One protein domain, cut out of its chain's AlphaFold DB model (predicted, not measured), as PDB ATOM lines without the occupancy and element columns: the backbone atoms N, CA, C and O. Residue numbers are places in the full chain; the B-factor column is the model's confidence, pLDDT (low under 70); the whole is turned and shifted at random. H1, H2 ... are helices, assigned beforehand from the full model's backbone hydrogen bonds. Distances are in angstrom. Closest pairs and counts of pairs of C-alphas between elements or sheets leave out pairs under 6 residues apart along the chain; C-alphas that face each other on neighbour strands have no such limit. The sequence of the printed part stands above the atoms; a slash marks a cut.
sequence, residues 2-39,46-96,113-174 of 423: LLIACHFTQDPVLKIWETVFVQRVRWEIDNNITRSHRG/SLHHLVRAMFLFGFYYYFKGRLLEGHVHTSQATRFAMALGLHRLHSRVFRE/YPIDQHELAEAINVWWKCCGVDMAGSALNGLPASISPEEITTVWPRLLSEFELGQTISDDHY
ATOM      1  N   LEU A   2      11.353  24.021  40.602       90.56
ATOM      2  CA  LEU A   2      11.993  23.039  41.505       90.56
ATOM      3  C   LEU A   2      13.516  22.910  41.325       90.56
ATOM      4  O   LEU A   2      14.235  22.886  42.314       90.56
ATOM      5  N   LEU A   3      14.007  22.911  40.081       92.38
ATOM      6  CA  LEU A   3      15.446  22.879  39.794       92.38
ATOM      7  C   LEU A   3      16.208  24.046  40.449       92.38
ATOM      8  O   LEU A   3      17.212  23.834  41.116       92.38
ATOM      9  N   ILE A   4      15.704  25.272  40.289       89.81
ATOM     10  CA  ILE A   4      16.321  26.473  40.869       89.81
ATOM     11  C   ILE A   4      16.236  26.419  42.403       89.81
ATOM     12  O   ILE A   4      17.204  26.740  43.081       89.81
ATOM     13  N   ALA A   5      15.119  25.942  42.961       90.44
ATOM     14  CA  ALA A   5      14.984  25.763  44.407       90.44
ATOM     15  C   ALA A   5      15.999  24.746  44.972       90.44
ATOM     16  O   ALA A   5      16.583  24.991  46.022       90.44
ATOM     17  N   CYS A   6      16.268  23.646  44.257       91.44
ATOM     18  CA  CYS A   6      17.284  22.660  44.655       91.44
ATOM     19  C   CYS A   6      18.710  23.221  44.619       91.44
ATOM     20  O   CYS A   6      19.575  22.725  45.331       91.44
ATOM     21  N   HIS A   7      18.961  24.246  43.805       87.94
ATOM     22  CA  HIS A   7      20.258  24.910  43.772       87.94
ATOM     23  C   HIS A   7      20.492  25.772  45.024       87.94
ATOM     24  O   HIS A   7      21.557  25.695  45.633       87.94
ATOM     25  N   PHE A   8      19.487  26.559  45.422       86.94
ATOM     26  CA  PHE A   8      19.595  27.487  46.554       86.94
ATOM     27  C   PHE A   8      19.298  26.860  47.921       86.94
ATOM     28  O   PHE A   8      19.625  27.453  48.947       86.94
ATOM     29  N   THR A   9      18.690  25.672  47.970       90.00
ATOM     30  CA  THR A   9      18.459  24.982  49.244       90.00
ATOM     31  C   THR A   9      19.778  24.591  49.913       90.00
ATOM     32  O   THR A   9      20.725  24.141  49.264       90.00
ATOM     33  N   GLN A  10      19.837  24.734  51.235       87.62
ATOM     34  CA  GLN A  10      20.967  24.260  52.036       87.62
ATOM     35  C   GLN A  10      20.839  22.773  52.396       87.62
ATOM     36  O   GLN A  10      21.836  22.157  52.760       87.62
ATOM     37  N   ASP A  11      19.644  22.190  52.253       93.62
ATOM     38  CA  ASP A  11      19.364  20.795  52.595       93.62
ATOM     39  C   ASP A  11      20.065  19.820  51.619       93.62
ATOM     40  O   ASP A  11      19.724  19.789  50.427       93.62
ATOM     41  N   PRO A  12      21.013  18.985  52.097       92.25
ATOM     42  CA  PRO A  12      21.697  17.996  51.268       92.25
ATOM     43  C   PRO A  12      20.751  16.984  50.611       92.25
ATOM     44  O   PRO A  12      21.016  16.546  49.493       92.25
ATOM     45  N   VAL A  13      19.638  16.629  51.266       94.12
ATOM     46  CA  VAL A  13      18.666  15.655  50.745       94.12
ATOM     47  C   VAL A  13      17.974  16.211  49.503       94.12
ATOM     48  O   VAL A  13      17.797  15.504  48.511       94.12
ATOM     49  N   LEU A  14      17.630  17.500  49.522       92.69
ATOM     50  CA  LEU A  14      17.017  18.171  48.380       92.69
ATOM     51  C   LEU A  14      18.012  18.394  47.233       92.69
ATOM     52  O   LEU A  14      17.622  18.303  46.070       92.69
ATOM     53  N   LYS A  15      19.301  18.600  47.533       91.38
ATOM     54  CA  LYS A  15      20.346  18.740  46.504       91.38
ATOM     55  C   LYS A  15      20.518  17.495  45.635       91.38
ATOM     56  O   LYS A  15      20.813  17.634  44.451       91.38
ATOM     57  N   ILE A  16      20.269  16.292  46.163       93.94
ATOM     58  CA  ILE A  16      20.346  15.037  45.384       93.94
ATOM     59  C   ILE A  16      19.377  15.063  44.186       93.94
ATOM     60  O   ILE A  16      19.667  14.504  43.126       93.94
ATOM     61  N   TRP A  17      18.249  15.767  44.308       95.81
ATOM     62  CA  TRP A  17      17.259  15.882  43.237       95.81
ATOM     63  C   TRP A  17      17.660  16.850  42.120       95.81
ATOM     64  O   TRP A  17      17.036  16.825  41.058       95.81
ATOM     65  N   GLU A  18      18.702  17.669  42.306       94.69
ATOM     66  CA  GLU A  18      19.162  18.637  41.303       94.69
ATOM     67  C   GLU A  18      19.457  17.934  39.969       94.69
ATOM     68  O   GLU A  18      18.902  18.310  38.937       94.69
ATOM     69  N   THR A  19      20.235  16.845  39.982       93.75
ATOM     70  CA  THR A  19      20.576  16.084  38.766       93.75
ATOM     71  C   THR A  19      19.343  15.492  38.082       93.75
ATOM     72  O   THR A  19      19.221  15.572  36.858       93.75
ATOM     73  N   VAL A  20      18.402  14.954  38.864       96.00
ATOM     74  CA  VAL A  20      17.148  14.382  38.349       96.00
ATOM     75  C   VAL A  20      16.311  15.467  37.670       96.00
ATOM     76  O   VAL A  20      15.821  15.276  36.555       96.00
ATOM     77  N   PHE A  21      16.182  16.640  38.294       95.81
ATOM     78  CA  PHE A  21      15.441  17.754  37.710       95.81
ATOM     79  C   PHE A  21      16.136  18.356  36.489       95.81
ATOM     80  O   PHE A  21      15.438  18.714  35.543       95.81
ATOM     81  N   VAL A  22      17.472  18.418  36.444       95.31
ATOM     82  CA  VAL A  22      18.207  18.830  35.234       95.31
ATOM     83  C   VAL A  22      17.881  17.901  34.067       95.31
ATOM     84  O   VAL A  22      17.527  18.375  32.988       95.31
ATOM     85  N   GLN A  23      17.977  16.585  34.275       95.50
ATOM     86  CA  GLN A  23      17.684  15.596  33.234       95.50
ATOM     87  C   GLN A  23      16.232  15.694  32.767       95.50
ATOM     88  O   GLN A  23      15.971  15.725  31.564       95.50
ATOM     89  N   ARG A  24      15.292  15.826  33.710       95.00
ATOM     90  CA  ARG A  24      13.870  15.971  33.397       95.00
ATOM     91  C   ARG A  24      13.578  17.249  32.614       95.00
ATOM     92  O   ARG A  24      12.860  17.184  31.627       95.00
ATOM     93  N   VAL A  25      14.134  18.394  33.014       94.38
ATOM     94  CA  VAL A  25      13.929  19.669  32.304       94.38
ATOM     95  C   VAL A  25      14.472  19.594  30.879       94.38
ATOM     96  O   VAL A  25      13.775  20.015  29.961       94.38
ATOM     97  N   ARG A  26      15.664  19.016  30.672       93.06
ATOM     98  CA  ARG A  26      16.222  18.800  29.324       93.06
ATOM     99  C   ARG A  26      15.297  17.943  28.462       93.06
ATOM    100  O   ARG A  26      14.896  18.372  27.388       93.06
ATOM    101  N   TRP A  27      14.903  16.780  28.978       92.88
ATOM    102  CA  TRP A  27      14.022  15.853  28.270       92.88
ATOM    103  C   TRP A  27      12.670  16.489  27.913       92.88
ATOM    104  O   TRP A  27      12.181  16.334  26.795       92.88
ATOM    105  N   GLU A  28      12.076  17.250  28.837       90.44
ATOM    106  CA  GLU A  28      10.831  17.977  28.578       90.44
ATOM    107  C   GLU A  28      11.015  19.082  27.534       90.44
ATOM    108  O   GLU A  28      10.150  19.235  26.675       90.44
ATOM    109  N   ILE A  29      12.119  19.836  27.556       90.81
ATOM    110  CA  ILE A  29      12.411  20.850  26.531       90.81
ATOM    111  C   ILE A  29      12.478  20.192  25.146       90.81
ATOM    112  O   ILE A  29      11.749  20.614  24.248       90.81
ATOM    113  N   ASP A  30      13.252  19.119  24.986       88.94
ATOM    114  CA  ASP A  30      13.435  18.434  23.696       88.94
ATOM    115  C   ASP A  30      12.115  17.854  23.155       88.94
ATOM    116  O   ASP A  30      11.752  18.022  21.981       88.94
ATOM    117  N   ASN A  31      11.327  17.233  24.036       86.19
ATOM    118  CA  ASN A  31      10.013  16.709  23.679       86.19
ATOM    119  C   ASN A  31       9.023  17.812  23.298       86.19
ATOM    120  O   ASN A  31       8.234  17.648  22.361       86.19
ATOM    121  N   ASN A  32       9.034  18.935  24.020       84.31
ATOM    122  CA  ASN A  32       8.122  20.039  23.758       84.31
ATOM    123  C   ASN A  32       8.515  20.822  22.503       84.31
ATOM    124  O   ASN A  32       7.603  21.243  21.798       84.31
ATOM    125  N   ILE A  33       9.802  20.929  22.144       82.50
ATOM    126  CA  ILE A  33      10.229  21.473  20.840       82.50
ATOM    127  C   ILE A  33       9.547  20.686  19.715       82.50
ATOM    128  O   ILE A  33       8.832  21.260  18.894       82.50
ATOM    129  N   THR A  34       9.650  19.355  19.748       76.62
ATOM    130  CA  THR A  34       9.037  18.468  18.742       76.62
ATOM    131  C   THR A  34       7.513  18.620  18.667       76.62
ATOM    132  O   THR A  34       6.931  18.624  17.580       76.62
ATOM    133  N   ARG A  35       6.843  18.766  19.818       72.06
ATOM    134  CA  ARG A  35       5.387  18.994  19.890       72.06
ATOM    135  C   ARG A  35       4.989  20.386  19.414       72.06
ATOM    136  O   ARG A  35       3.932  20.536  18.811       72.06
ATOM    137  N   SER A  36       5.824  21.386  19.670       68.06
ATOM    138  CA  SER A  36       5.547  22.785  19.357       68.06
ATOM    139  C   SER A  36       5.451  23.059  17.854       68.06
ATOM    140  O   SER A  36       4.644  23.881  17.430       68.06
ATOM    141  N   HIS A  37       6.152  22.268  17.037       65.50
ATOM    142  CA  HIS A  37       6.041  22.301  15.578       65.50
ATOM    143  C   HIS A  37       4.685  21.811  15.040       65.50
ATOM    144  O   HIS A  37       4.382  22.029  13.871       65.50
ATOM    145  N   ARG A  38       3.857  21.144  15.858       61.09
ATOM    146  CA  ARG A  38       2.572  20.561  15.428       61.09
ATOM    147  C   ARG A  38       1.374  21.509  15.580       61.09
ATOM    148  O   ARG A  38       0.239  21.078  15.392       61.09
ATOM    149  N   GLY A  39       1.619  22.783  15.887       57.41
ATOM    150  CA  GLY A  39       0.574  23.789  16.078       57.41
ATOM    151  C   GLY A  39      -0.155  23.659  17.422       57.41
ATOM    152  O   GLY A  39       0.097  22.757  18.226       57.41
ATOM    153  N   SER A  46       1.962  25.568  24.379       63.47
ATOM    154  CA  SER A  46       3.243  24.860  24.479       63.47
ATOM    155  C   SER A  46       4.441  25.767  24.259       63.47
ATOM    156  O   SER A  46       5.486  25.562  24.866       63.47
ATOM    157  N   LEU A  47       4.274  26.787  23.427       67.94
ATOM    158  CA  LEU A  47       5.330  27.680  22.994       67.94
ATOM    159  C   LEU A  47       5.750  28.651  24.091       67.94
ATOM    160  O   LEU A  47       6.937  28.795  24.371       67.94
ATOM    161  N   HIS A  48       4.782  29.240  24.783       69.94
ATOM    162  CA  HIS A  48       5.052  30.128  25.910       69.94
ATOM    163  C   HIS A  48       5.676  29.398  27.099       69.94
ATOM    164  O   HIS A  48       6.653  29.865  27.692       69.94
ATOM    165  N   HIS A  49       5.162  28.209  27.423       77.94
ATOM    166  CA  HIS A  49       5.736  27.383  28.483       77.94
ATOM    167  C   HIS A  49       7.142  26.890  28.131       77.94
ATOM    168  O   HIS A  49       8.006  26.858  29.008       77.94
ATOM    169  N   LEU A  50       7.396  26.579  26.858       86.19
ATOM    170  CA  LEU A  50       8.711  26.175  26.376       86.19
ATOM    171  C   LEU A  50       9.733  27.316  26.471       86.19
ATOM    172  O   LEU A  50      10.797  27.104  27.050       86.19
ATOM    173  N   VAL A  51       9.403  28.532  26.009       90.38
ATOM    174  CA  VAL A  51      10.283  29.712  26.159       90.38
ATOM    175  C   VAL A  51      10.624  29.936  27.631       90.38
ATOM    176  O   VAL A  51      11.797  30.053  27.983       90.38
ATOM    177  N   ARG A  52       9.614  29.935  28.513       89.69
ATOM    178  CA  ARG A  52       9.806  30.100  29.963       89.69
ATOM    179  C   ARG A  52      10.704  29.006  30.551       89.69
ATOM    180  O   ARG A  52      11.570  29.312  31.367       89.69
ATOM    181  N   ALA A  53      10.516  27.749  30.147       91.81
ATOM    182  CA  ALA A  53      11.320  26.627  30.622       91.81
ATOM    183  C   ALA A  53      12.785  26.737  30.172       91.81
ATOM    184  O   ALA A  53      13.676  26.644  31.014       91.81
ATOM    185  N   MET A  54      13.033  26.996  28.883       93.12
ATOM    186  CA  MET A  54      14.380  27.181  28.330       93.12
ATOM    187  C   MET A  54      15.100  28.359  28.985       93.12
ATOM    188  O   MET A  54      16.256  28.247  29.390       93.12
ATOM    189  N   PHE A  55      14.385  29.469  29.158       93.88
ATOM    190  CA  PHE A  55      14.890  30.653  29.832       93.88
ATOM    191  C   PHE A  55      15.297  30.355  31.284       93.88
ATOM    192  O   PHE A  55      16.430  30.625  31.679       93.88
ATOM    193  N   LEU A  56      14.411  29.742  32.080       93.06
ATOM    194  CA  LEU A  56      14.717  29.369  33.468       93.06
ATOM    195  C   LEU A  56      15.850  28.337  33.557       93.06
ATOM    196  O   LEU A  56      16.598  28.328  34.534       93.06
ATOM    197  N   PHE A  57      15.988  27.481  32.546       95.12
ATOM    198  CA  PHE A  57      17.078  26.520  32.465       95.12
ATOM    199  C   PHE A  57      18.430  27.199  32.207       95.12
ATOM    200  O   PHE A  57      19.418  26.839  32.842       95.12
ATOM    201  N   GLY A  58      18.471  28.239  31.370       94.38
ATOM    202  CA  GLY A  58      19.656  29.090  31.225       94.38
ATOM    203  C   GLY A  58      20.027  29.813  32.524       94.38
ATOM    204  O   GLY A  58      21.188  29.797  32.929       94.38
ATOM    205  N   PHE A  59      19.036  30.342  33.251       91.25
ATOM    206  CA  PHE A  59      19.251  30.936  34.580       91.25
ATOM    207  C   PHE A  59      19.874  29.975  35.582       91.25
ATOM    208  O   PHE A  59      20.742  30.368  36.353       91.25
ATOM    209  N   TYR A  60      19.451  28.715  35.564       93.19
ATOM    210  CA  TYR A  60      20.051  27.700  36.415       93.19
ATOM    211  C   TYR A  60      21.566  27.577  36.173       93.19
ATOM    212  O   TYR A  60      22.329  27.595  37.134       93.19
ATOM    213  N   TYR A  61      22.029  27.532  34.918       93.00
ATOM    214  CA  TYR A  61      23.472  27.491  34.640       93.00
ATOM    215  C   TYR A  61      24.194  28.764  35.049       93.00
ATOM    216  O   TYR A  61      25.297  28.682  35.583       93.00
ATOM    217  N   TYR A  62      23.557  29.918  34.860       89.31
ATOM    218  CA  TYR A  62      24.084  31.175  35.370       89.31
ATOM    219  C   TYR A  62      24.313  31.117  36.882       89.31
ATOM    220  O   TYR A  62      25.412  31.424  37.335       89.31
ATOM    221  N   PHE A  63      23.342  30.633  37.660       87.19
ATOM    222  CA  PHE A  63      23.514  30.464  39.106       87.19
ATOM    223  C   PHE A  63      24.617  29.456  39.470       87.19
ATOM    224  O   PHE A  63      25.335  29.656  40.445       87.19
ATOM    225  N   LYS A  64      24.833  28.426  38.642       87.62
ATOM    226  CA  LYS A  64      25.954  27.476  38.783       87.62
ATOM    227  C   LYS A  64      27.316  28.039  38.349       87.62
ATOM    228  O   LYS A  64      28.286  27.291  38.384       87.62
ATOM    229  N   GLY A  65      27.398  29.288  37.886       85.00
ATOM    230  CA  GLY A  65      28.630  29.890  37.352       85.00
ATOM    231  C   GLY A  65      29.041  29.418  35.968       85.00
ATOM    232  O   GLY A  65      30.080  29.807  35.451       85.00
ATOM    233  N   ARG A  66      28.181  28.642  35.318       90.38
ATOM    234  CA  ARG A  66      28.371  28.132  33.963       90.38
ATOM    235  C   ARG A  66      27.881  29.169  32.958       90.38
ATOM    236  O   ARG A  66      26.809  29.033  32.370       90.38
ATOM    237  N   LEU A  67      28.637  30.267  32.850       88.19
ATOM    238  CA  LEU A  67      28.241  31.482  32.127       88.19
ATOM    239  C   LEU A  67      27.948  31.236  30.646       88.19
ATOM    240  O   LEU A  67      26.959  31.759  30.124       88.19
ATOM    241  N   LEU A  68      28.782  30.424  29.990       90.31
ATOM    242  CA  LEU A  68      28.637  30.124  28.572       90.31
ATOM    243  C   LEU A  68      27.421  29.226  28.321       90.31
ATOM    244  O   LEU A  68      26.624  29.515  27.433       90.31
ATOM    245  N   GLU A  69      27.223  28.173  29.118       93.75
ATOM    246  CA  GLU A  69      26.038  27.320  28.982       93.75
ATOM    247  C   GLU A  69      24.749  28.071  29.321       93.75
ATOM    248  O   GLU A  69      23.742  27.904  28.629       93.75
ATOM    249  N   GLY A  70      24.783  28.931  30.344       93.44
ATOM    250  CA  GLY A  70      23.682  29.836  30.666       93.44
ATOM    251  C   GLY A  70      23.312  30.700  29.470       93.44
ATOM    252  O   GLY A  70      22.151  30.700  29.059       93.44
ATOM    253  N   HIS A  71      24.316  31.328  28.852       94.00
ATOM    254  CA  HIS A  71      24.141  32.150  27.662       94.00
ATOM    255  C   HIS A  71      23.544  31.371  26.493       94.00
ATOM    256  O   HIS A  71      22.524  31.793  25.950       94.00
ATOM    257  N   VAL A  72      24.108  30.208  26.152       95.12
ATOM    258  CA  VAL A  72      23.605  29.355  25.064       95.12
ATOM    259  C   VAL A  72      22.111  29.084  25.230       95.12
ATOM    260  O   VAL A  72      21.341  29.277  24.287       95.12
ATOM    261  N   HIS A  73      21.676  28.699  26.432       94.50
ATOM    262  CA  HIS A  73      20.271  28.401  26.692       94.50
ATOM    263  C   HIS A  73      19.375  29.646  26.682       94.50
ATOM    264  O   HIS A  73      18.281  29.595  26.113       94.50
ATOM    265  N   THR A  74      19.811  30.772  27.257       95.06
ATOM    266  CA  THR A  74      19.013  32.009  27.226       95.06
ATOM    267  C   THR A  74      18.903  32.594  25.822       95.06
ATOM    268  O   THR A  74      17.817  33.007  25.426       95.06
ATOM    269  N   SER A  75      19.969  32.546  25.022       96.00
ATOM    270  CA  SER A  75      19.939  32.982  23.624       96.00
ATOM    271  C   SER A  75      19.076  32.082  22.762       96.00
ATOM    272  O   SER A  75      18.328  32.566  21.914       96.00
ATOM    273  N   GLN A  76      19.117  30.768  22.993       94.44
ATOM    274  CA  GLN A  76      18.220  29.840  22.314       94.44
ATOM    275  C   GLN A  76      16.753  30.154  22.643       94.44
ATOM    276  O   GLN A  76      15.924  30.178  21.734       94.44
ATOM    277  N   ALA A  77      16.435  30.454  23.909       94.44
ATOM    278  CA  ALA A  77      15.093  30.867  24.318       94.44
ATOM    279  C   ALA A  77      14.660  32.179  23.637       94.44
ATOM    280  O   ALA A  77      13.542  32.264  23.130       94.44
ATOM    281  N   THR A  78      15.550  33.175  23.557       95.69
ATOM    282  CA  THR A  78      15.280  34.459  22.888       95.69
ATOM    283  C   THR A  78      15.067  34.293  21.389       95.69
ATOM    284  O   THR A  78      14.074  34.791  20.864       95.69
ATOM    285  N   ARG A  79      15.920  33.538  20.687       94.06
ATOM    286  CA  ARG A  79      15.728  33.247  19.252       94.06
ATOM    287  C   ARG A  79      14.438  32.480  18.995       94.06
ATOM    288  O   ARG A  79      13.758  32.740  18.007       94.06
ATOM    289  N   PHE A  80      14.069  31.573  19.895       90.81
ATOM    290  CA  PHE A  80      12.787  30.885  19.812       90.81
ATOM    291  C   PHE A  80      11.619  31.869  19.989       90.81
ATOM    292  O   PHE A  80      10.713  31.891  19.161       90.81
ATOM    293  N   ALA A  81      11.675  32.774  20.971       92.12
ATOM    294  CA  ALA A  81      10.700  33.858  21.123       92.12
ATOM    295  C   ALA A  81      10.634  34.787  19.888       92.12
ATOM    296  O   ALA A  81       9.550  35.221  19.495       92.12
ATOM    297  N   MET A  82      11.768  35.055  19.231       92.69
ATOM    298  CA  MET A  82      11.806  35.809  17.973       92.69
ATOM    299  C   MET A  82      11.094  35.071  16.841       92.69
ATOM    300  O   MET A  82      10.298  35.691  16.138       92.69
ATOM    301  N   ALA A  83      11.334  33.762  16.691       87.88
ATOM    302  CA  ALA A  83      10.675  32.921  15.688       87.88
ATOM    303  C   ALA A  83       9.148  32.886  15.865       87.88
ATOM    304  O   ALA A  83       8.413  32.744  14.892       87.88
ATOM    305  N   LEU A  84       8.674  33.089  17.095       86.00
ATOM    306  CA  LEU A  84       7.257  33.228  17.430       86.00
ATOM    307  C   LEU A  84       6.680  34.624  17.183       86.00
ATOM    308  O   LEU A  84       5.485  34.825  17.370       86.00
ATOM    309  N   GLY A  85       7.505  35.588  16.773       89.50
ATOM    310  CA  GLY A  85       7.084  36.967  16.541       89.50
ATOM    311  C   GLY A  85       6.938  37.801  17.814       89.50
ATOM    312  O   GLY A  85       6.477  38.935  17.727       89.50
ATOM    313  N   LEU A  86       7.377  37.306  18.981       93.19
ATOM    314  CA  LEU A  86       7.208  38.025  20.256       93.19
ATOM    315  C   LEU A  86       7.997  39.338  20.326       93.19
ATOM    316  O   LEU A  86       7.697  40.170  21.167       93.19
ATOM    317  N   HIS A  87       8.976  39.526  19.438       95.75
ATOM    318  CA  HIS A  87       9.735  40.767  19.282       95.75
ATOM    319  C   HIS A  87       8.967  41.871  18.537       95.75
ATOM    320  O   HIS A  87       9.418  43.020  18.540       95.75
ATOM    321  N   ARG A  88       7.782  41.568  17.980       95.06
ATOM    322  CA  ARG A  88       6.956  42.489  17.180       95.06
ATOM    323  C   ARG A  88       5.524  42.677  17.704       95.06
ATOM    324  O   ARG A  88       4.567  42.667  16.930       95.06
ATOM    325  N   LEU A  89       5.357  42.834  19.017       93.50
ATOM    326  CA  LEU A  89       4.051  43.059  19.652       93.50
ATOM    327  C   LEU A  89       3.759  44.567  19.801       93.50
ATOM    328  O   LEU A  89       4.117  45.184  20.799       93.50
ATOM    329  N   HIS A  90       3.120  45.162  18.791       93.31
ATOM    330  CA  HIS A  90       2.985  46.623  18.642       93.31
ATOM    331  C   HIS A  90       1.923  47.301  19.524       93.31
ATOM    332  O   HIS A  90       1.884  48.525  19.564       93.31
ATOM    333  N   SER A  91       1.051  46.550  20.199       92.38
ATOM    334  CA  SER A  91      -0.015  47.105  21.045       92.38
ATOM    335  C   SER A  91      -0.152  46.291  22.328       92.38
ATOM    336  O   SER A  91       0.146  45.094  22.356       92.38
ATOM    337  N   ARG A  92      -0.597  46.961  23.397       91.56
ATOM    338  CA  ARG A  92      -0.960  46.328  24.674       91.56
ATOM    339  C   ARG A  92      -2.421  45.911  24.729       91.56
ATOM    340  O   ARG A  92      -2.793  45.207  25.661       91.56
ATOM    341  N   VAL A  93      -3.243  46.352  23.783       90.56
ATOM    342  CA  VAL A  93      -4.668  46.042  23.751       90.56
ATOM    343  C   VAL A  93      -4.879  44.837  22.853       90.56
ATOM    344  O   VAL A  93      -4.598  44.861  21.654       90.56
ATOM    345  N   PHE A  94      -5.398  43.769  23.446       89.25
ATOM    346  CA  PHE A  94      -5.875  42.617  22.721       89.25
ATOM    347  C   PHE A  94      -7.087  43.042  21.908       89.25
ATOM    348  O   PHE A  94      -8.158  43.357  22.425       89.25
ATOM    349  N   ARG A  95      -6.882  43.071  20.600       86.75
ATOM    350  CA  ARG A  95      -7.949  43.194  19.628       86.75
ATOM    351  C   ARG A  95      -8.149  41.800  19.087       86.75
ATOM    352  O   ARG A  95      -7.182  41.184  18.646       86.75
ATOM    353  N   GLU A  96      -9.381  41.318  19.128       80.00
ATOM    354  CA  GLU A  96      -9.746  40.063  18.487       80.00
ATOM    355  C   GLU A  96      -9.679  40.278  16.969       80.00
ATOM    356  O   GLU A  96     -10.671  40.539  16.291       80.00
ATOM    357  N   TYR A 113      -0.045  33.823  18.325       80.88
ATOM    358  CA  TYR A 113      -1.052  34.870  18.487       80.88
ATOM    359  C   TYR A 113      -1.796  34.694  19.828       80.88
ATOM    360  O   TYR A 113      -2.154  33.553  20.159       80.88
ATOM    361  N   PRO A 114      -2.024  35.778  20.598       86.25
ATOM    362  CA  PRO A 114      -2.727  35.715  21.883       86.25
ATOM    363  C   PRO A 114      -4.207  35.337  21.709       86.25
ATOM    364  O   PRO A 114      -4.815  35.690  20.702       86.25
ATOM    365  N   ILE A 115      -4.801  34.624  22.671       85.50
ATOM    366  CA  ILE A 115      -6.263  34.392  22.726       85.50
ATOM    367  C   ILE A 115      -6.983  35.481  23.505       85.50
ATOM    368  O   ILE A 115      -8.147  35.761  23.235       85.50
ATOM    369  N   ASP A 116      -6.309  36.061  24.486       87.62
ATOM    370  CA  ASP A 116      -6.897  37.042  25.372       87.62
ATOM    371  C   ASP A 116      -5.866  38.106  25.776       87.62
ATOM    372  O   ASP A 116      -4.669  38.038  25.465       87.62
ATOM    373  N   GLN A 117      -6.368  39.120  26.478       90.56
ATOM    374  CA  GLN A 117      -5.582  40.215  27.037       90.56
ATOM    375  C   GLN A 117      -4.466  39.718  27.967       90.56
ATOM    376  O   GLN A 117      -3.384  40.309  28.001       90.56
ATOM    377  N   HIS A 118      -4.700  38.625  28.694       89.56
ATOM    378  CA  HIS A 118      -3.752  38.075  29.654       89.56
ATOM    379  C   HIS A 118      -2.572  37.396  28.943       89.56
ATOM    380  O   HIS A 118      -1.417  37.657  29.269       89.56
ATOM    381  N   GLU A 119      -2.833  36.594  27.909       88.75
ATOM    382  CA  GLU A 119      -1.816  35.920  27.102       88.75
ATOM    383  C   GLU A 119      -0.912  36.939  26.387       88.75
ATOM    384  O   GLU A 119       0.308  36.767  26.340       88.75
ATOM    385  N   LEU A 120      -1.489  38.040  25.883       91.31
ATOM    386  CA  LEU A 120      -0.730  39.158  25.312       91.31
ATOM    387  C   LEU A 120       0.188  39.805  26.359       91.31
ATOM    388  O   LEU A 120       1.379  40.003  26.103       91.31
ATOM    389  N   ALA A 121      -0.344  40.089  27.550       92.50
ATOM    390  CA  ALA A 121       0.411  40.652  28.666       92.50
ATOM    391  C   ALA A 121       1.614  39.782  29.042       92.50
ATOM    392  O   ALA A 121       2.741  40.265  29.218       92.50
ATOM    393  N   GLU A 122       1.369  38.478  29.164       91.75
ATOM    394  CA  GLU A 122       2.383  37.501  29.499       91.75
ATOM    395  C   GLU A 122       3.460  37.413  28.417       91.75
ATOM    396  O   GLU A 122       4.642  37.333  28.756       91.75
ATOM    397  N   ALA A 123       3.082  37.442  27.137       92.44
ATOM    398  CA  ALA A 123       4.012  37.371  26.017       92.44
ATOM    399  C   ALA A 123       4.922  38.603  25.929       92.44
ATOM    400  O   ALA A 123       6.137  38.445  25.793       92.44
ATOM    401  N   ILE A 124       4.369  39.811  26.103       94.50
ATOM    402  CA  ILE A 124       5.153  41.056  26.187       94.50
ATOM    403  C   ILE A 124       6.175  40.949  27.327       94.50
ATOM    404  O   ILE A 124       7.362  41.220  27.145       94.50
ATOM    405  N   ASN A 125       5.739  40.511  28.511       94.31
ATOM    406  CA  ASN A 125       6.624  40.364  29.667       94.31
ATOM    407  C   ASN A 125       7.710  39.296  29.446       94.31
ATOM    408  O   ASN A 125       8.867  39.509  29.812       94.31
ATOM    409  N   VAL A 126       7.363  38.149  28.853       93.25
ATOM    410  CA  VAL A 126       8.321  37.076  28.544       93.25
ATOM    411  C   VAL A 126       9.350  37.535  27.520       93.25
ATOM    412  O   VAL A 126      10.536  37.274  27.725       93.25
ATOM    413  N   TRP A 127       8.925  38.246  26.472       95.56
ATOM    414  CA  TRP A 127       9.824  38.830  25.481       95.56
ATOM    415  C   TRP A 127      10.893  39.691  26.147       95.56
ATOM    416  O   TRP A 127      12.081  39.406  26.016       95.56
ATOM    417  N   TRP A 128      10.475  40.696  26.919       95.69
ATOM    418  CA  TRP A 128      11.401  41.621  27.568       95.69
ATOM    419  C   TRP A 128      12.337  40.927  28.554       95.69
ATOM    420  O   TRP A 128      13.513  41.278  28.637       95.69
ATOM    421  N   LYS A 129      11.853  39.891  29.248       92.12
ATOM    422  CA  LYS A 129      12.688  39.088  30.142       92.12
ATOM    423  C   LYS A 129      13.764  38.310  29.375       92.12
ATOM    424  O   LYS A 129      14.922  38.319  29.785       92.12
ATOM    425  N   CYS A 130      13.396  37.660  28.271       94.12
ATOM    426  CA  CYS A 130      14.329  36.904  27.431       94.12
ATOM    427  C   CYS A 130      15.335  37.831  26.745       94.12
ATOM    428  O   CYS A 130      16.536  37.613  26.854       94.12
ATOM    429  N   CYS A 131      14.845  38.897  26.111       95.06
ATOM    430  CA  CYS A 131      15.653  39.891  25.416       95.06
ATOM    431  C   CYS A 131      16.673  40.545  26.352       95.06
ATOM    432  O   CYS A 131      17.859  40.569  26.040       95.06
ATOM    433  N   GLY A 132      16.223  41.021  27.520       91.69
ATOM    434  CA  GLY A 132      17.102  41.649  28.500       91.69
ATOM    435  C   GLY A 132      18.225  40.715  28.932       91.69
ATOM    436  O   GLY A 132      19.379  41.120  28.931       91.69
ATOM    437  N   VAL A 133      17.920  39.448  29.228       91.00
ATOM    438  CA  VAL A 133      18.932  38.484  29.690       91.00
ATOM    439  C   VAL A 133      19.826  37.980  28.567       91.00
ATOM    440  O   VAL A 133      20.998  37.737  28.811       91.00
ATOM    441  N   ASP A 134      19.318  37.819  27.350       93.94
ATOM    442  CA  ASP A 134      20.143  37.448  26.200       93.94
ATOM    443  C   ASP A 134      21.165  38.534  25.891       93.94
ATOM    444  O   ASP A 134      22.353  38.240  25.880       93.94
ATOM    445  N   MET A 135      20.729  39.789  25.748       90.12
ATOM    446  CA  MET A 135      21.636  40.922  25.544       90.12
ATOM    447  C   MET A 135      22.689  40.992  26.644       90.12
ATOM    448  O   MET A 135      23.866  41.246  26.397       90.12
ATOM    449  N   ALA A 136      22.244  40.709  27.858       83.50
ATOM    450  CA  ALA A 136      23.054  40.763  29.036       83.50
ATOM    451  C   ALA A 136      24.085  39.621  29.106       83.50
ATOM    452  O   ALA A 136      25.281  39.834  29.297       83.50
ATOM    453  N   GLY A 137      23.642  38.399  28.853       86.31
ATOM    454  CA  GLY A 137      24.479  37.218  28.737       86.31
ATOM    455  C   GLY A 137      25.481  37.306  27.592       86.31
ATOM    456  O   GLY A 137      26.645  36.959  27.781       86.31
ATOM    457  N   SER A 138      25.042  37.794  26.432       88.69
ATOM    458  CA  SER A 138      25.872  38.072  25.258       88.69
ATOM    459  C   SER A 138      27.001  39.005  25.624       88.69
ATOM    460  O   SER A 138      28.166  38.663  25.451       88.69
ATOM    461  N   ALA A 139      26.646  40.127  26.245       80.44
ATOM    462  CA  ALA A 139      27.604  41.027  26.832       80.44
ATOM    463  C   ALA A 139      28.591  40.269  27.735       80.44
ATOM    464  O   ALA A 139      29.772  40.186  27.416       80.44
ATOM    465  N   LEU A 140      28.132  39.666  28.829       79.81
ATOM    466  CA  LEU A 140      29.020  39.026  29.804       79.81
ATOM    467  C   LEU A 140      30.054  38.069  29.178       79.81
ATOM    468  O   LEU A 140      31.191  38.000  29.636       79.81
ATOM    469  N   ASN A 141      29.667  37.360  28.119       83.44
ATOM    470  CA  ASN A 141      30.515  36.386  27.441       83.44
ATOM    471  C   ASN A 141      31.314  36.962  26.252       83.44
ATOM    472  O   ASN A 141      32.031  36.214  25.593       83.44
ATOM    473  N   GLY A 142      31.193  38.257  25.944       82.62
ATOM    474  CA  GLY A 142      31.814  38.873  24.764       82.62
ATOM    475  C   GLY A 142      31.235  38.359  23.439       82.62
ATOM    476  O   GLY A 142      31.929  38.326  22.424       82.62
ATOM    477  N   LEU A 143      29.977  37.923  23.452       88.25
ATOM    478  CA  LEU A 143      29.252  37.343  22.325       88.25
ATOM    479  C   LEU A 143      28.209  38.336  21.783       88.25
ATOM    480  O   LEU A 143      27.759  39.225  22.507       88.25
ATOM    481  N   PRO A 144      27.794  38.220  20.510       89.75
ATOM    482  CA  PRO A 144      26.734  39.062  19.963       89.75
ATOM    483  C   PRO A 144      25.367  38.732  20.585       89.75
ATOM    484  O   PRO A 144      25.069  37.574  20.887       89.75
ATOM    485  N   ALA A 145      24.525  39.754  20.764       91.31
ATOM    486  CA  ALA A 145      23.114  39.587  21.125       91.31
ATOM    487  C   ALA A 145      22.341  38.867  20.015       91.31
ATOM    488  O   ALA A 145      22.697  38.951  18.839       91.31
ATOM    489  N   SER A 146      21.263  38.170  20.378       95.12
ATOM    490  CA  SER A 146      20.426  37.465  19.403       95.12
ATOM    491  C   SER A 146      19.596  38.408  18.532       95.12
ATOM    492  O   SER A 146      19.159  37.997  17.460       95.12
ATOM    493  N   ILE A 147      19.374  39.646  18.981       95.25
ATOM    494  CA  ILE A 147      18.600  40.666  18.273       95.25
ATOM    495  C   ILE A 147      19.241  42.045  18.454       95.25
ATOM    496  O   ILE A 147      19.773  42.360  19.523       95.25
ATOM    497  N   SER A 148      19.173  42.877  17.415       94.06
ATOM    498  CA  SER A 148      19.542  44.289  17.509       94.06
ATOM    499  C   SER A 148      18.403  45.096  18.163       94.06
ATOM    500  O   SER A 148      17.232  44.817  17.898       94.06
ATOM    501  N   PRO A 149      18.682  46.096  19.023       93.44
ATOM    502  CA  PRO A 149      17.632  46.926  19.622       93.44
ATOM    503  C   PRO A 149      16.684  47.564  18.595       93.44
ATOM    504  O   PRO A 149      15.500  47.740  18.874       93.44
ATOM    505  N   GLU A 150      17.190  47.881  17.402       93.88
ATOM    506  CA  GLU A 150      16.439  48.509  16.314       93.88
ATOM    507  C   GLU A 150      15.365  47.594  15.693       93.88
ATOM    508  O   GLU A 150      14.393  48.086  15.125       93.88
ATOM    509  N   GLU A 151      15.498  46.272  15.823       95.94
ATOM    510  CA  GLU A 151      14.514  45.292  15.333       95.94
ATOM    511  C   GLU A 151      13.343  45.065  16.305       95.94
ATOM    512  O   GLU A 151      12.381  44.361  15.974       95.94
ATOM    513  N   ILE A 152      13.407  45.637  17.510       97.25
ATOM    514  CA  ILE A 152      12.413  45.435  18.565       97.25
ATOM    515  C   ILE A 152      11.290  46.457  18.420       97.25
ATOM    516  O   ILE A 152      11.430  47.622  18.789       97.25
ATOM    517  N   THR A 153      10.126  45.995  17.969       97.12
ATOM    518  CA  THR A 153       8.909  46.823  17.890       97.12
ATOM    519  C   THR A 153       7.893  46.495  18.982       97.12
ATOM    520  O   THR A 153       6.793  47.043  19.005       97.12
ATOM    521  N   THR A 154       8.259  45.609  19.912       96.94
ATOM    522  CA  THR A 154       7.418  45.262  21.060       96.94
ATOM    523  C   THR A 154       7.278  46.427  22.023       96.94
ATOM    524  O   THR A 154       8.267  47.045  22.416       96.94
ATOM    525  N   VAL A 155       6.040  46.701  22.424       97.00
ATOM    526  CA  VAL A 155       5.709  47.731  23.410       97.00
ATOM    527  C   VAL A 155       6.312  47.439  24.779       97.00
ATOM    528  O   VAL A 155       6.516  46.282  25.153       97.00
ATOM    529  N   TRP A 156       6.576  48.490  25.556       96.44
ATOM    530  CA  TRP A 156       7.143  48.353  26.903       96.44
ATOM    531  C   TRP A 156       6.285  47.481  27.840       96.44
ATOM    532  O   TRP A 156       5.049  47.545  27.762       96.44
ATOM    533  N   PRO A 157       6.906  46.683  28.734       95.00
ATOM    534  CA  PRO A 157       6.184  45.756  29.593       95.00
ATOM    535  C   PRO A 157       5.441  46.481  30.721       95.00
ATOM    536  O   PRO A 157       5.911  47.465  31.293       95.00
ATOM    537  N   ARG A 158       4.279  45.938  31.074       92.38
ATOM    538  CA  ARG A 158       3.394  46.406  32.149       92.38
ATOM    539  C   ARG A 158       3.162  45.283  33.172       92.38
ATOM    540  O   ARG A 158       3.424  44.112  32.865       92.38
ATOM    541  N   LEU A 159       2.736  45.617  34.389       90.62
ATOM    542  CA  LEU A 159       2.365  44.629  35.406       90.62
ATOM    543  C   LEU A 159       1.175  43.814  34.906       90.62
ATOM    544  O   LEU A 159       0.270  44.369  34.303       90.62
ATOM    545  N   LEU A 160       1.147  42.507  35.180       90.06
ATOM    546  CA  LEU A 160       0.044  41.651  34.718       90.06
ATOM    547  C   LEU A 160      -1.316  42.101  35.272       90.06
ATOM    548  O   LEU A 160      -2.303  42.020  34.553       90.06
ATOM    549  N   SER A 161      -1.347  42.651  36.490       90.81
ATOM    550  CA  SER A 161      -2.557  43.211  37.101       90.81
ATOM    551  C   SER A 161      -3.133  44.403  36.327       90.81
ATOM    552  O   SER A 161      -4.330  44.641  36.391       90.81
ATOM    553  N   GLU A 162      -2.306  45.139  35.569       88.94
ATOM    554  CA  GLU A 162      -2.782  46.234  34.706       88.94
ATOM    555  C   GLU A 162      -3.557  45.707  33.484       88.94
ATOM    556  O   GLU A 162      -4.273  46.463  32.838       88.94
ATOM    557  N   PHE A 163      -3.427  44.414  33.161       87.25
ATOM    558  CA  PHE A 163      -4.137  43.749  32.063       87.25
ATOM    559  C   PHE A 163      -5.426  43.048  32.514       87.25
ATOM    560  O   PHE A 163      -6.131  42.479  31.680       87.25
ATOM    561  N   GLU A 164      -5.737  43.064  33.811       86.12
ATOM    562  CA  GLU A 164      -6.944  42.450  34.364       86.12
ATOM    563  C   GLU A 164      -8.185  43.342  34.134       86.12
ATOM    564  O   GLU A 164      -8.098  44.564  33.995       86.12
ATOM    565  N   LEU A 165      -9.360  42.708  34.028       69.69
ATOM    566  CA  LEU A 165     -10.618  43.318  33.570       69.69
ATOM    567  C   LEU A 165     -10.998  44.591  34.353       69.69
ATOM    568  O   LEU A 165     -11.258  44.539  35.552       69.69
ATOM    569  N   GLY A 166     -11.125  45.714  33.634       65.62
ATOM    570  CA  GLY A 166     -11.725  46.961  34.128       65.62
ATOM    571  C   GLY A 166     -10.796  48.177  34.155       65.62
ATOM    572  O   GLY A 166     -11.285  49.293  34.318       65.62
ATOM    573  N   GLN A 167      -9.486  48.002  33.957       71.81
ATOM    574  CA  GLN A 167      -8.556  49.129  33.851       71.81
ATOM    575  C   GLN A 167      -8.417  49.593  32.398       71.81
ATOM    576  O   GLN A 167      -8.201  48.800  31.481       71.81
ATOM    577  N   THR A 168      -8.537  50.901  32.171       75.19
ATOM    578  CA  THR A 168      -8.264  51.508  30.865       75.19
ATOM    579  C   THR A 168      -6.759  51.532  30.634       75.19
ATOM    580  O   THR A 168      -6.063  52.422  31.123       75.19
ATOM    581  N   ILE A 169      -6.246  50.550  29.895       78.88
ATOM    582  CA  ILE A 169      -4.857  50.553  29.437       78.88
ATOM    583  C   ILE A 169      -4.738  51.536  28.276       78.88
ATOM    584  O   ILE A 169      -5.486  51.453  27.302       78.88
ATOM    585  N   SER A 170      -3.774  52.448  28.371       80.44
ATOM    586  CA  SER A 170      -3.392  53.303  27.248       80.44
ATOM    587  C   SER A 170      -2.924  52.434  26.079       80.44
ATOM    588  O   SER A 170      -1.952  51.681  26.207       80.44
ATOM    589  N   ASP A 171      -3.587  52.560  24.931       77.50
ATOM    590  CA  ASP A 171      -3.166  51.939  23.673       77.50
ATOM    591  C   ASP A 171      -2.025  52.736  23.020       77.50
ATOM    592  O   ASP A 171      -2.073  53.127  21.850       77.50
ATOM    593  N   ASP A 172      -0.999  53.050  23.815       82.50
ATOM    594  CA  ASP A 172       0.227  53.619  23.282       82.50
ATOM    595  C   ASP A 172       1.076  52.526  22.627       82.50
ATOM    596  O   ASP A 172       1.140  51.377  23.069       82.50
ATOM    597  N   HIS A 173       1.732  52.920  21.543       90.44
ATOM    598  CA  HIS A 173       2.570  52.051  20.724       90.44
ATOM    599  C   HIS A 173       4.056  52.285  21.048       90.44
ATOM    600  O   HIS A 173       4.930  52.103  20.197       90.44
ATOM    601  N   TYR A 174       4.359  52.745  22.273       95.00
ATOM    602  CA  TYR A 174       5.720  53.110  22.649       95.00
ATOM    603  C   TYR A 174       6.597  51.867  22.791       95.00
ATOM    604  O   TYR A 174       6.315  50.963  23.585       95.00
TER     605      TYR A 174
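What this domain is: This is residues 2 to 39, 46 to 96 and 113 to 174 of the 423 residues of a protein of Thanatephorus cucumeris (strain AG1-IA) (UniProt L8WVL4). Three helices, H4, H5 and H6, form a small up-and-down bundle, each running against the one before it in the chain. H3 and the short H1 pack on H4, H2 is at the corner beyond H1, and after H6 a long link folds back to H7, which packs on residues 117 to 122 of H6. The printed part has 151 residues with seven named helices, H1 to H7 in chain order, and no named strand; the class is all helix. It is compact, with a radius of gyration of the C-alphas of 16.8 A and spans of 49 by 35 by 33 A.

Where its parts are: H6, the longest helix, covers residues 117 to 140 and measures 34.7 A, from C-alpha 117 at (-5.582, 40.215, 27.037) to C-alpha 140 at (29.020, 39.026, 29.804). H5 is residues 67 to 83, 24.1 A, and H4 is residues 46 to 63, 25.6 A. H3 is residues 17 to 36, 27.5 A. The short helices are H1, residues 2 to 8, with C-alpha 2 at (11.993, 23.039, 41.505), H2, residues 12 to 15, and H7, residues 160 to 163.

How they stand to each other: H6 touches H5 at a steep tilt of 39 degrees, opposite ways, with the closest C-alphas, those of Ser 75 and Asp 134, 5.2 A apart. With residues 123 to 130 alone it touches residues 48 to 55 of H4, the same way at 32 degrees, a shallow tilt only just short of steep; the closest C-alphas are those of Phe 55 and Cys 130, 6.7 A. H4 and H5 are a helical hairpin at a shallow tilt of 18 degrees, their closest C-alphas, those of Gly 58 and Gly 70, 4.1 A apart. H4 is the hub, touching four helices. It touches H3, opposite ways at 33 degrees, only just shallow, with C-alphas 36 and 46 closest at 6.0 A. Residues 60 to 63 of H4 touch H1, the closest C-alphas being those of Ile 4 and Tyr 60, 5.9 A. H1 and H2 only just touch, only at the corner, with 3 pairs of C-alphas within 8 A. H7 touches H6, with the C-alphas of Ala 121 and Leu 160 closest at 6.1 A. H3 is apart from H5 and H6. Every O i to N i+4 pair is within hydrogen-bond range in H1, H3, H4, H5 and H6; H2 and H7 are too short for such a pair.

The domain as a whole: The two C-alphas farthest apart are those of Pro 12 and Glu 96, 50.5 A. Residues 40 to 45 and 97 to 112 are not printed, with gaps of 8.9 A and 10.1 A between C-alphas across the cuts. The link from H6 to H7, residues 141 to 159, is long. The mean pLDDT of the printed part is 88.9; residues 36 to 39, 46 to 48 and 165 to 166 are under 70.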